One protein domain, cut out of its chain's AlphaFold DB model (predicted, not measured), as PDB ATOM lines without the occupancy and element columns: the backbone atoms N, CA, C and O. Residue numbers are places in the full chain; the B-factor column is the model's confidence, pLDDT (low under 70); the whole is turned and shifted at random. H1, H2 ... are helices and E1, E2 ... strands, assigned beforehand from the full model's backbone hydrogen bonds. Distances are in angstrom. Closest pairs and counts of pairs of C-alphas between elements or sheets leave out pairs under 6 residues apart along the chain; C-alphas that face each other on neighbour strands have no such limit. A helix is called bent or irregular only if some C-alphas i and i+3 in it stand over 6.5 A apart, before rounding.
ATOM      1  N   THR A   3      41.073 -33.059 -24.897       90.75
ATOM      2  CA  THR A   3      39.924 -32.456 -25.575       90.75
ATOM      3  C   THR A   3      40.411 -31.275 -26.420       90.75
ATOM      4  O   THR A   3      41.606 -31.175 -26.695       90.75
ATOM      5  N   ASN A   4      39.513 -30.391 -26.847       93.19
ATOM      6  CA  ASN A   4      39.845 -29.164 -27.553       93.19
ATOM      7  C   ASN A   4      39.401 -27.899 -26.798       93.19
ATOM      8  O   ASN A   4      38.579 -27.943 -25.877       93.19
ATOM      9  N   ALA A   5      39.951 -26.756 -27.202       93.38
ATOM     10  CA  ALA A   5      39.650 -25.466 -26.595       93.38
ATOM     11  C   ALA A   5      38.174 -25.065 -26.747       93.38
ATOM     12  O   ALA A   5      37.648 -24.372 -25.879       93.38
ATOM     13  N   GLY A   6      37.474 -25.535 -27.785       95.25
ATOM     14  CA  GLY A   6      36.030 -25.336 -27.929       95.25
ATOM     15  C   GLY A   6      35.240 -25.900 -26.740       95.25
ATOM     16  O   GLY A   6      34.394 -25.207 -26.173       95.25
ATOM     17  N   MET A   7      35.562 -27.118 -26.295       95.00
ATOM     18  CA  MET A   7      34.946 -27.711 -25.099       95.00
ATOM     19  C   MET A   7      35.344 -26.982 -23.812       95.00
ATOM     20  O   MET A   7      34.502 -26.804 -22.934       95.00
ATOM     21  N   LEU A   8      36.591 -26.513 -23.697       93.75
ATOM     22  CA  LEU A   8      37.019 -25.700 -22.550       93.75
ATOM     23  C   LEU A   8      36.292 -24.363 -22.473       93.75
ATOM     24  O   LEU A   8      35.921 -23.955 -21.381       93.75
ATOM     25  N   LYS A   9      36.032 -23.702 -23.605       95.38
ATOM     26  CA  LYS A   9      35.229 -22.473 -23.639       95.38
ATOM     27  C   LYS A   9      33.817 -22.726 -23.120       95.38
ATOM     28  O   LYS A   9      33.346 -21.982 -22.269       95.38
ATOM     29  N   GLN A  10      33.164 -23.796 -23.580       96.12
ATOM     30  CA  GLN A  10      31.823 -24.155 -23.100       96.12
ATOM     31  C   GLN A  10      31.813 -24.508 -21.608       96.12
ATOM     32  O   GLN A  10      30.886 -24.136 -20.892       96.12
ATOM     33  N   PHE A  11      32.842 -25.212 -21.135       95.50
ATOM     34  CA  PHE A  11      33.014 -25.520 -19.720       95.50
ATOM     35  C   PHE A  11      33.218 -24.253 -18.885       95.50
ATOM     36  O   PHE A  11      32.516 -24.060 -17.896       95.50
ATOM     37  N   TYR A  12      34.120 -23.367 -19.315       93.75
ATOM     38  CA  TYR A  12      34.359 -22.076 -18.681       93.75
ATOM     39  C   TYR A  12      33.083 -21.227 -18.645       93.75
ATOM     40  O   TYR A  12      32.844 -20.543 -17.660       93.75
ATOM     41  N   ASP A  13      32.236 -21.283 -19.670       94.94
ATOM     42  CA  ASP A  13      30.973 -20.532 -19.719       94.94
ATOM     43  C   ASP A  13      29.870 -21.101 -18.824       94.94
ATOM     44  O   ASP A  13      28.839 -20.460 -18.614       94.94
ATOM     45  N   SER A  14      30.051 -22.307 -18.291       94.69
ATOM     46  CA  SER A  14      29.035 -22.954 -17.481       94.69
ATOM     47  C   SER A  14      29.132 -22.536 -16.017       94.69
ATOM     48  O   SER A  14      29.913 -23.108 -15.271       94.69
ATOM     49  N   GLU A  15      28.246 -21.654 -15.550       92.81
ATOM     50  CA  GLU A  15      28.131 -21.303 -14.115       92.81
ATOM     51  C   GLU A  15      27.891 -22.519 -13.200       92.81
ATOM     52  O   GLU A  15      28.181 -22.484 -12.008       92.81
ATOM     53  N   ARG A  16      27.360 -23.621 -13.749       93.50
ATOM     54  CA  ARG A  16      27.123 -24.860 -12.998       93.50
ATOM     55  C   ARG A  16      28.417 -25.598 -12.652       93.50
ATOM     56  O   ARG A  16      28.470 -26.225 -11.600       93.50
ATOM     57  N   TYR A  17      29.398 -25.588 -13.553       94.19
ATOM     58  CA  TYR A  17      30.633 -26.374 -13.423       94.19
ATOM     59  C   TYR A  17      31.891 -25.497 -13.275       94.19
ATOM     60  O   TYR A  17      32.918 -25.973 -12.799       94.19
ATOM     61  N   TRP A  18      31.796 -24.215 -13.635       93.44
ATOM     62  CA  TRP A  18      32.755 -23.136 -13.396       93.44
ATOM     63  C   TRP A  18      32.020 -21.918 -12.798       93.44
ATOM     64  O   TRP A  18      31.789 -20.921 -13.490       93.44
ATOM     65  N   PRO A  19      31.611 -21.984 -11.520       91.12
ATOM     66  CA  PRO A  19      30.951 -20.870 -10.842       91.12
ATOM     67  C   PRO A  19      31.868 -19.641 -10.759       91.12
ATOM     68  O   PRO A  19      32.961 -19.705 -10.196       91.12
ATOM     69  N   LYS A  20      31.430 -18.496 -11.297       88.00
ATOM     70  CA  LYS A  20      32.286 -17.295 -11.426       88.00
ATOM     71  C   LYS A  20      32.585 -16.557 -10.128       88.00
ATOM     72  O   LYS A  20      33.437 -15.677 -10.124       88.00
ATOM     73  N   GLY A  21      31.908 -16.907  -9.039       85.25
ATOM     74  CA  GLY A  21      32.224 -16.370  -7.716       85.25
ATOM     75  C   GLY A  21      33.362 -17.098  -6.990       85.25
ATOM     76  O   GLY A  21      33.723 -16.681  -5.899       85.25
ATOM     77  N   TYR A  22      33.918 -18.167  -7.570       87.56
ATOM     78  CA  TYR A  22      35.046 -18.899  -6.995       87.56
ATOM     79  C   TYR A  22      36.384 -18.357  -7.513       87.56
ATOM     80  O   TYR A  22      36.534 -18.082  -8.707       87.56
ATOM     81  N   THR A  23      37.372 -18.281  -6.626       86.94
ATOM     82  CA  THR A  23      38.780 -18.048  -6.957       86.94
ATOM     83  C   THR A  23      39.392 -19.328  -7.532       86.94
ATOM     84  O   THR A  23      39.101 -20.432  -7.069       86.94
ATOM     85  N   VAL A  24      40.232 -19.192  -8.558       87.44
ATOM     86  CA  VAL A  24      40.944 -20.307  -9.200       87.44
ATOM     87  C   VAL A  24      42.341 -20.427  -8.597       87.44
ATOM     88  O   VAL A  24      43.073 -19.445  -8.586       87.44
ATOM     89  N   TYR A  25      42.713 -21.633  -8.175       84.81
ATOM     90  CA  TYR A  25      44.006 -21.977  -7.581       84.81
ATOM     91  C   TYR A  25      44.658 -23.155  -8.296       84.81
ATOM     92  O   TYR A  25      43.950 -24.048  -8.778       84.81
ATOM     93  N   ASP A  26      45.995 -23.171  -8.350       85.25
ATOM     94  CA  ASP A  26      46.809 -24.299  -8.828       85.25
ATOM     95  C   ASP A  26      46.351 -24.883 -10.182       85.25
ATOM     96  O   ASP A  26      46.423 -26.096 -10.441       85.25
ATOM     97  N   LEU A  27      45.800 -24.031 -11.053       88.50
ATOM     98  CA  LEU A  27      45.318 -24.479 -12.348       88.50
ATOM     99  C   LEU A  27      46.510 -24.854 -13.221       88.50
ATOM    100  O   LEU A  27      47.392 -24.033 -13.447       88.50
ATOM    101  N   LEU A  28      46.473 -26.079 -13.745       89.38
ATOM    102  CA  LEU A  28      47.420 -26.577 -14.728       89.38
ATOM    103  C   LEU A  28      46.661 -27.140 -15.926       89.38
ATOM    104  O   LEU A  28      45.997 -28.183 -15.836       89.38
ATOM    105  N   ILE A  29      46.788 -26.457 -17.060       87.56
ATOM    106  CA  ILE A  29      46.268 -26.911 -18.352       87.56
ATOM    107  C   ILE A  29      47.423 -26.948 -19.348       87.56
ATOM    108  O   ILE A  29      48.067 -25.929 -19.581       87.56
ATOM    109  N   ILE A  30      47.633 -28.113 -19.961       88.75
ATOM    110  CA  ILE A  30      48.570 -28.288 -21.072       88.75
ATOM    111  C   ILE A  30      47.850 -27.936 -22.368       88.75
ATOM    112  O   ILE A  30      46.757 -28.452 -22.630       88.75
ATOM    113  N   ILE A  31      48.459 -27.085 -23.188       86.94
ATOM    114  CA  ILE A  31      47.883 -26.611 -24.449       86.94
ATOM    115  C   ILE A  31      48.906 -26.820 -25.561       86.94
ATOM    116  O   ILE A  31      50.020 -26.312 -25.513       86.94
ATOM    117  N   GLU A  32      48.539 -27.591 -26.582       84.19
ATOM    118  CA  GLU A  32      49.476 -27.925 -27.654       84.19
ATOM    119  C   GLU A  32      49.909 -26.672 -28.431       84.19
ATOM    120  O   GLU A  32      49.077 -25.955 -28.986       84.19
ATOM    121  N   GLY A  33      51.225 -26.439 -28.497       74.75
ATOM    122  CA  GLY A  33      51.811 -25.303 -29.214       74.75
ATOM    123  C   GLY A  33      51.767 -23.973 -28.454       74.75
ATOM    124  O   GLY A  33      52.106 -22.948 -29.042       74.75
ATOM    125  N   HIS A  34      51.376 -23.986 -27.179       70.75
ATOM    126  CA  HIS A  34      51.336 -22.818 -26.304       70.75
ATOM    127  C   HIS A  34      52.045 -23.107 -24.975       70.75
ATOM    128  O   HIS A  34      52.280 -24.265 -24.633       70.75
ATOM    129  N   ASP A  35      52.383 -22.049 -24.238       67.62
ATOM    130  CA  ASP A  35      52.852 -22.179 -22.859       67.62
ATOM    131  C   ASP A  35      51.718 -22.709 -21.969       67.62
ATOM    132  O   ASP A  35      50.551 -22.333 -22.145       67.62
ATOM    133  N   ASP A  36      52.067 -23.591 -21.030       68.25
ATOM    134  CA  ASP A  36      51.121 -24.159 -20.072       68.25
ATOM    135  C   ASP A  36      50.491 -23.046 -19.223       68.25
ATOM    136  O   ASP A  36      51.159 -22.108 -18.780       68.25
ATOM    137  N   LEU A  37      49.187 -23.160 -18.968       66.88
ATOM    138  CA  LEU A  37      48.500 -22.242 -18.067       66.88
ATOM    139  C   LEU A  37      48.841 -22.615 -16.625       66.88
ATOM    140  O   LEU A  37      48.327 -23.619 -16.137       66.88
ATOM    141  N   THR A  38      49.669 -21.805 -15.964       61.12
ATOM    142  CA  THR A  38      49.918 -21.817 -14.510       61.12
ATOM    143  C   THR A  38      49.561 -20.451 -13.920       61.12
ATOM    144  O   THR A  38      49.643 -19.475 -14.652       61.12
ATOM    145  N   GLU A  39      49.164 -20.390 -12.642       53.69
ATOM    146  CA  GLU A  39      48.599 -19.281 -11.819       53.69
ATOM    147  C   GLU A  39      48.844 -17.784 -12.161       53.69
ATOM    148  O   GLU A  39      48.136 -16.933 -11.634       53.69
ATOM    149  N   GLU A  40      49.767 -17.412 -13.043       54.97
ATOM    150  CA  GLU A  40      50.135 -16.028 -13.376       54.97
ATOM    151  C   GLU A  40      49.235 -15.346 -14.426       54.97
ATOM    152  O   GLU A  40      49.483 -14.201 -14.811       54.97
ATOM    153  N   PHE A  41      48.175 -15.996 -14.914       61.56
ATOM    154  CA  PHE A  41      47.280 -15.364 -15.888       61.56
ATOM    155  C   PHE A  41      46.329 -14.380 -15.203       61.56
ATOM    156  O   PHE A  41      45.236 -14.759 -14.779       61.56
ATOM    157  N   GLU A  42      46.706 -13.095 -15.204       62.41
ATOM    158  CA  GLU A  42      45.861 -11.966 -14.766       62.41
ATOM    159  C   GLU A  42      44.455 -11.995 -15.402       62.41
ATOM    160  O   GLU A  42      43.501 -11.465 -14.833       62.41
ATOM    161  N   ASN A  43      44.299 -12.650 -16.561       78.44
ATOM    162  CA  ASN A  43      43.003 -12.870 -17.194       78.44
ATOM    163  C   ASN A  43      42.910 -14.214 -17.940       78.44
ATOM    164  O   ASN A  43      42.954 -14.292 -19.171       78.44
ATOM    165  N   ILE A  44      42.731 -15.299 -17.185       81.31
ATOM    166  CA  ILE A  44      42.498 -16.639 -17.747       81.31
ATOM    167  C   ILE A  44      41.315 -16.691 -18.732       81.31
ATOM    168  O   ILE A  44      41.346 -17.440 -19.710       81.31
ATOM    169  N   GLY A  45      40.273 -15.889 -18.498       87.00
ATOM    170  CA  GLY A  45      39.094 -15.850 -19.358       87.00
ATOM    171  C   GLY A  45      39.436 -15.371 -20.763       87.00
ATOM    172  O   GLY A  45      39.106 -16.044 -21.739       87.00
ATOM    173  N   GLU A  46      40.141 -14.246 -20.876       87.75
ATOM    174  CA  GLU A  46      40.613 -13.720 -22.162       87.75
ATOM    175  C   GLU A  46      41.519 -14.712 -22.885       87.75
ATOM    176  O   GLU A  46      41.349 -14.940 -24.086       87.75
ATOM    177  N   TYR A  47      42.418 -15.370 -22.151       86.88
ATOM    178  CA  TYR A  47      43.281 -16.384 -22.738       86.88
ATOM    179  C   TYR A  47      42.467 -17.553 -23.317       86.88
ATOM    180  O   TYR A  47      42.604 -17.856 -24.503       86.88
ATOM    181  N   ILE A  48      41.556 -18.158 -22.539       89.56
ATOM    182  CA  ILE A  48      40.687 -19.256 -23.005       89.56
ATOM    183  C   ILE A  48      39.898 -18.838 -24.253       89.56
ATOM    184  O   ILE A  48      39.747 -19.623 -25.192       89.56
ATOM    185  N   ARG A  49      39.410 -17.593 -24.296       91.25
ATOM    186  CA  ARG A  49      38.676 -17.047 -25.447       91.25
ATOM    187  C   ARG A  49      39.544 -16.898 -26.693       91.25
ATOM    188  O   ARG A  49      39.021 -17.100 -27.789       91.25
ATOM    189  N   SER A  50      40.827 -16.581 -26.533       90.62
ATOM    190  CA  SER A  50      41.762 -16.360 -27.642       90.62
ATOM    191  C   SER A  50      42.164 -17.636 -28.395       90.62
ATOM    192  O   SER A  50      42.535 -17.561 -29.566       90.62
ATOM    193  N   LEU A  51      42.061 -18.808 -27.755       90.44
ATOM    194  CA  LEU A  51      42.449 -20.091 -28.349       90.44
ATOM    195  C   LEU A  51      41.585 -20.434 -29.571       90.44
ATOM    196  O   LEU A  51      40.375 -20.202 -29.573       90.44
ATOM    197  N   ALA A  52      42.169 -21.054 -30.597       92.81
ATOM    198  CA  ALA A  52      41.382 -21.628 -31.688       92.81
ATOM    199  C   ALA A  52      40.586 -22.837 -31.172       92.81
ATOM    200  O   ALA A  52      41.124 -23.655 -30.434       92.81
ATOM    201  N   ASP A  53      39.321 -22.995 -31.574       94.19
ATOM    202  CA  ASP A  53      38.444 -24.045 -31.021       94.19
ATOM    203  C   ASP A  53      39.001 -25.465 -31.198       94.19
ATOM    204  O   ASP A  53      38.720 -26.343 -30.385       94.19
ATOM    205  N   SER A  54      39.807 -25.689 -32.239       94.00
ATOM    206  CA  SER A  54      40.452 -26.968 -32.534       94.00
ATOM    207  C   SER A  54      41.735 -27.234 -31.741       94.00
ATOM    208  O   SER A  54      42.267 -28.336 -31.849       94.00
ATOM    209  N   THR A  55      42.261 -26.260 -30.991       92.88
ATOM    210  CA  THR A  55      43.508 -26.417 -30.228       92.88
ATOM    211  C   THR A  55      43.355 -27.534 -29.203       92.88
ATOM    212  O   THR A  55      42.406 -27.524 -28.421       92.88
ATOM    213  N   SER A  56      44.282 -28.493 -29.219       93.50
ATOM    214  CA  SER A  56      44.310 -29.622 -28.288       93.50
ATOM    215  C   SER A  56      44.675 -29.146 -26.887       93.50
ATOM    216  O   SER A  56      45.628 -28.385 -26.710       93.50
ATOM    217  N   ILE A  57      43.916 -29.605 -25.898       92.00
ATOM    218  CA  ILE A  57      44.121 -29.244 -24.498       92.00
ATOM    219  C   ILE A  57      44.034 -30.468 -23.589       92.00
ATOM    220  O   ILE A  57      43.326 -31.444 -23.868       92.00
ATOM    221  N   GLU A  58      44.685 -30.369 -22.439       93.12
ATOM    222  CA  GLU A  58      44.554 -31.321 -21.351       93.12
ATOM    223  C   GLU A  58      44.539 -30.610 -19.995       93.12
ATOM    224  O   GLU A  58      45.518 -29.994 -19.589       93.12
ATOM    225  N   ILE A  59      43.425 -30.735 -19.269       91.38
ATOM    226  CA  ILE A  59      43.324 -30.257 -17.884       91.38
ATOM    227  C   ILE A  59      43.970 -31.293 -16.961       91.38
ATOM    228  O   ILE A  59      43.517 -32.446 -16.904       91.38
ATOM    229  N   ILE A  60      45.011 -30.880 -16.238       91.38
ATOM    230  CA  ILE A  60      45.789 -31.737 -15.338       91.38
ATOM    231  C   ILE A  60      45.291 -31.602 -13.901       91.38
ATOM    232  O   ILE A  60      44.922 -32.613 -13.291       91.38
ATOM    233  N   SER A  61      45.237 -30.368 -13.400       90.69
ATOM    234  CA  SER A  61      44.821 -30.007 -12.042       90.69
ATOM    235  C   SER A  61      44.229 -28.601 -12.007       90.69
ATOM    236  O   SER A  61      44.256 -27.880 -13.001       90.69
ATOM    237  N   GLY A  62      43.665 -28.239 -10.862       90.50
ATOM    238  CA  GLY A  62      43.117 -26.920 -10.595       90.50
ATOM    239  C   GLY A  62      41.986 -27.007  -9.590       90.50
ATOM    240  O   GLY A  62      41.251 -28.002  -9.548       90.50
ATOM    241  N   VAL A  63      41.851 -25.959  -8.795       91.06
ATOM    242  CA  VAL A  63      40.891 -25.863  -7.706       91.06
ATOM    243  C   VAL A  63      40.077 -24.586  -7.876       91.06
ATOM    244  O   VAL A  63      40.620 -23.525  -8.161       91.06
ATOM    245  N   LEU A  64      38.761 -24.693  -7.719       89.62
ATOM    246  CA  LEU A  64      37.876 -23.557  -7.507       89.62
ATOM    247  C   LEU A  64      37.586 -23.500  -6.011       89.62
ATOM    248  O   LEU A  64      37.001 -24.440  -5.464       89.62
ATOM    249  N   ASN A  65      37.955 -22.399  -5.365       86.62
ATOM    250  CA  ASN A  65      37.704 -22.176  -3.946       86.62
ATOM    251  C   ASN A  65      36.894 -20.895  -3.712       86.62
ATOM    252  O   ASN A  65      37.075 -19.902  -4.411       86.62
ATOM    253  N   TRP A  66      35.981 -20.917  -2.745       82.44
ATOM    254  CA  TRP A  66      35.187 -19.746  -2.385       82.44
ATOM    255  C   TRP A  66      35.872 -18.993  -1.248       82.44
ATOM    256  O   TRP A  66      35.921 -19.473  -0.116       82.44
ATOM    257  N   GLU A  67      36.378 -17.797  -1.537       70.25
ATOM    258  CA  GLU A  67      37.072 -16.965  -0.557       70.25
ATOM    259  C   GLU A  67      36.172 -15.853  -0.036       70.25
ATOM    260  O   GLU A  67      36.255 -14.696  -0.446       70.25
ATOM    261  N   LEU A  68      35.299 -16.198   0.901       61.16
ATOM    262  CA  LEU A  68      34.741 -15.224   1.828       61.16
ATOM    263  C   LEU A  68      34.816 -15.831   3.221       61.16
ATOM    264  O   LEU A  68      34.383 -16.964   3.416       61.16
ATOM    265  N   ASP A  69      35.332 -15.051   4.172       60.50
ATOM    266  CA  ASP A  69      35.543 -15.387   5.591       60.50
ATOM    267  C   ASP A  69      34.312 -15.962   6.331       60.50
ATOM    268  O   ASP A  69      34.423 -16.383   7.474       60.50
ATOM    269  N   ASP A  70      33.139 -16.017   5.702       56.38
ATOM    270  CA  ASP A  70      31.903 -16.529   6.277       56.38
ATOM    271  C   ASP A  70      31.058 -17.227   5.198       56.38
ATOM    272  O   ASP A  70      30.315 -16.598   4.446       56.38
ATOM    273  N   SER A  71      31.139 -18.554   5.103       51.28
ATOM    274  CA  SER A  71      29.952 -19.429   5.121       51.28
ATOM    275  C   SER A  71      30.348 -20.889   4.912       51.28
ATOM    276  O   SER A  71      30.992 -21.275   3.944       51.28
ATOM    277  N   VAL A  72      29.900 -21.720   5.846       57.56
ATOM    278  CA  VAL A  72      30.235 -23.138   6.044       57.56
ATOM    279  C   VAL A  72      29.731 -24.064   4.910       57.56
ATOM    280  O   VAL A  72      29.941 -25.274   4.958       57.56
ATOM    281  N   ASP A  73      29.113 -23.519   3.859       62.59
ATOM    282  CA  ASP A  73      28.359 -24.295   2.865       62.59
ATOM    283  C   ASP A  73      28.998 -24.372   1.470       62.59
ATOM    284  O   ASP A  73      28.624 -25.250   0.685       62.59
ATOM    285  N   GLN A  74      29.969 -23.513   1.138       69.44
ATOM    286  CA  GLN A  74      30.635 -23.572  -0.166       69.44
ATOM    287  C   GLN A  74      31.886 -24.446  -0.093       69.44
ATOM    288  O   GLN A  74      32.828 -24.171   0.643       69.44
ATOM    289  N   ARG A  75      31.859 -25.556  -0.836       79.00
ATOM    290  CA  ARG A  75      32.944 -26.543  -0.866       79.00
ATOM    291  C   ARG A  75      33.932 -26.227  -1.971       79.00
ATOM    292  O   ARG A  75      33.525 -25.792  -3.045       79.00
ATOM    293  N   GLU A  76      35.190 -26.559  -1.714       88.19
ATOM    294  CA  GLU A  76      36.232 -26.677  -2.728       88.19
ATOM    295  C   GLU A  76      35.787 -27.613  -3.865       88.19
ATOM    296  O   GLU A  76      35.213 -28.681  -3.620       88.19
ATOM    297  N   LEU A  77      36.049 -27.211  -5.113       91.94
ATOM    298  CA  LEU A  77      35.750 -28.004  -6.304       91.94
ATOM    299  C   LEU A  77      37.024 -28.253  -7.114       91.94
ATOM    300  O   LEU A  77      37.718 -27.318  -7.509       91.94
ATOM    301  N   PHE A  78      37.285 -29.512  -7.457       93.25
ATOM    302  CA  PHE A  78      38.382 -29.867  -8.356       93.25
ATOM    303  C   PHE A  78      37.976 -29.640  -9.813       93.25
ATOM    304  O   PHE A  78      37.054 -30.285 -10.321       93.25
ATOM    305  N   ILE A  79      38.688 -28.761 -10.518       93.88
ATOM    306  CA  ILE A  79      38.367 -28.344 -11.894       93.88
ATOM    307  C   ILE A  79      38.358 -29.540 -12.850       93.88
ATOM    308  O   ILE A  79      37.495 -29.634 -13.721       93.88
ATOM    309  N   ARG A  80      39.265 -30.504 -12.667       94.12
ATOM    310  CA  ARG A  80      39.298 -31.729 -13.478       94.12
ATOM    311  C   ARG A  80      38.052 -32.601 -13.290       94.12
ATOM    312  O   ARG A  80      37.553 -33.168 -14.267       94.12
ATOM    313  N   ASP A  81      37.539 -32.694 -12.069       95.00
ATOM    314  CA  ASP A  81      36.330 -33.465 -11.773       95.00
ATOM    315  C   ASP A  81      35.096 -32.747 -12.313       95.00
ATOM    316  O   ASP A  81      34.258 -33.373 -12.962       95.00
ATOM    317  N   GLN A  82      35.028 -31.421 -12.141       95.00
ATOM    318  CA  GLN A  82      33.988 -30.588 -12.750       95.00
ATOM    319  C   GLN A  82      33.980 -30.732 -14.271       95.00
ATOM    320  O   GLN A  82      32.922 -30.917 -14.871       95.00
ATOM    321  N   PHE A  83      35.157 -30.723 -14.899       94.75
ATOM    322  CA  PHE A  83      35.283 -30.882 -16.341       94.75
ATOM    323  C   PHE A  83      34.846 -32.270 -16.819       94.75
ATOM    324  O   PHE A  83      34.169 -32.406 -17.843       94.75
ATOM    325  N   THR A  84      35.193 -33.309 -16.058       93.50
ATOM    326  CA  THR A  84      34.756 -34.682 -16.336       93.50
ATOM    327  C   THR A  84      33.234 -34.782 -16.232       93.50
ATOM    328  O   THR A  84      32.593 -35.265 -17.163       93.50
ATOM    329  N   ALA A  85      32.646 -34.248 -15.159       94.25
ATOM    330  CA  ALA A  85      31.202 -34.244 -14.943       94.25
ATOM    331  C   ALA A  85      30.449 -33.446 -16.020       94.25
ATOM    332  O   ALA A  85      29.410 -33.903 -16.498       94.25
ATOM    333  N   PHE A  86      30.970 -32.286 -16.422       94.75
ATOM    334  CA  PHE A  86      30.454 -31.497 -17.539       94.75
ATOM    335  C   PHE A  86      30.429 -32.322 -18.829       94.75
ATOM    336  O   PHE A  86      29.385 -32.450 -19.459       94.75
ATOM    337  N   SER A  87      31.553 -32.956 -19.167       90.62
ATOM    338  CA  SER A  87      31.709 -33.718 -20.410       90.62
ATOM    339  C   SER A  87      30.836 -34.973 -20.470       90.62
ATOM    340  O   SER A  87      30.456 -35.404 -21.552       90.62
ATOM    341  N   THR A  88      30.505 -35.570 -19.321       89.75
ATOM    342  CA  THR A  88      29.608 -36.737 -19.250       89.75
ATOM    343  C   THR A  88      28.121 -36.385 -19.270       89.75
ATOM    344  O   THR A  88      27.311 -37.266 -19.533       89.75
ATOM    345  N   ASN A  89      27.754 -35.143 -18.937       84.94
ATOM    346  CA  ASN A  89      26.359 -34.694 -18.816       84.94
ATOM    347  C   ASN A  89      25.931 -33.737 -19.945       84.94
ATOM    348  O   ASN A  89      24.902 -33.071 -19.800       84.94
ATOM    349  N   GLN A  90      26.718 -33.633 -21.021       60.59
ATOM    350  CA  GLN A  90      26.291 -32.975 -22.259       60.59
ATOM    351  C   GLN A  90      25.276 -33.817 -23.034       60.59
ATOM    352  O   GLN A  90      25.381 -35.064 -22.998       60.59
TER     353      GLN A  90
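This is residues 3 to 90 of the 90 residues of an uncharacterized protein of Oleibacter marinus (UniProt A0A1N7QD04). The domain is a bent ribbon of two antiparallel strands, E1 and E2, with H3 packed by its residues 79 to 84 mainly on E2. H1 begins near the start of E2, H2 packs beside H1, and the link of residues 66 to 78 reaches beyond one end of the ribbon. The 88 printed residues include three named helices and two named strands, in the order H1 E1 H2 E2 H3, of mixed class. The whole is compact, with a radius of gyration of the C-alphas of 13.0 A and spans of 41 by 31 by 19 A.

E1, residues 23 to 31, and E2, residues 56 to 65, are antiparallel neighbours at 169 degrees; N 25 and O 63, and N 58 and O 30, are each 2.8 A apart, within hydrogen-bond range. E1 bends by 70 degrees at residue 26 and E2 by 61 degrees at residue 60. Residues 63 to 64 of E2 pair antiparallel with residues 77 to 78, and residues 56 to 57 with residues 3 to 4. H3, residues 79 to 88, has 8 pairs of C-alphas within 8 A of E2, the closest being Gly 62 and Ile 79 at 5.1 A. H1, residues 5 to 12, is close to H3 but not clearly touching, about perpendicular at 74 degrees; their closest C-alphas, of Phe 11 and Phe 83, are 6.7 A apart. H2, residues 44 to 50, touches H1, with the closest C-alphas, of Lys 9 and Ile 48, 6.4 A apart; they run opposite ways at a tilt of 36 degrees, only just steep. H2 and H3 are apart. In H1, H2 and H3 every O i to N i+4 pair is within hydrogen-bond range.

From first to last C-alpha, E2 measures 26.3 A, E1 21.5 A, H3 14.2 A, H1 10.1 A and H2 9.9 A. H1 begins at C-alpha 5, (39.650, -25.466, -26.595), and H3 ends at C-alpha 88, (29.608, -36.737, -19.250).

The two C-alphas farthest apart, of Gly 33 and Asp 70, are 41.6 A apart. The printed part has no cut; the links E1 to H2 and E2 to H3 are long. The model's pLDDT is under 70 at residues 35 to 42, residues 68 to 74 and residue 90.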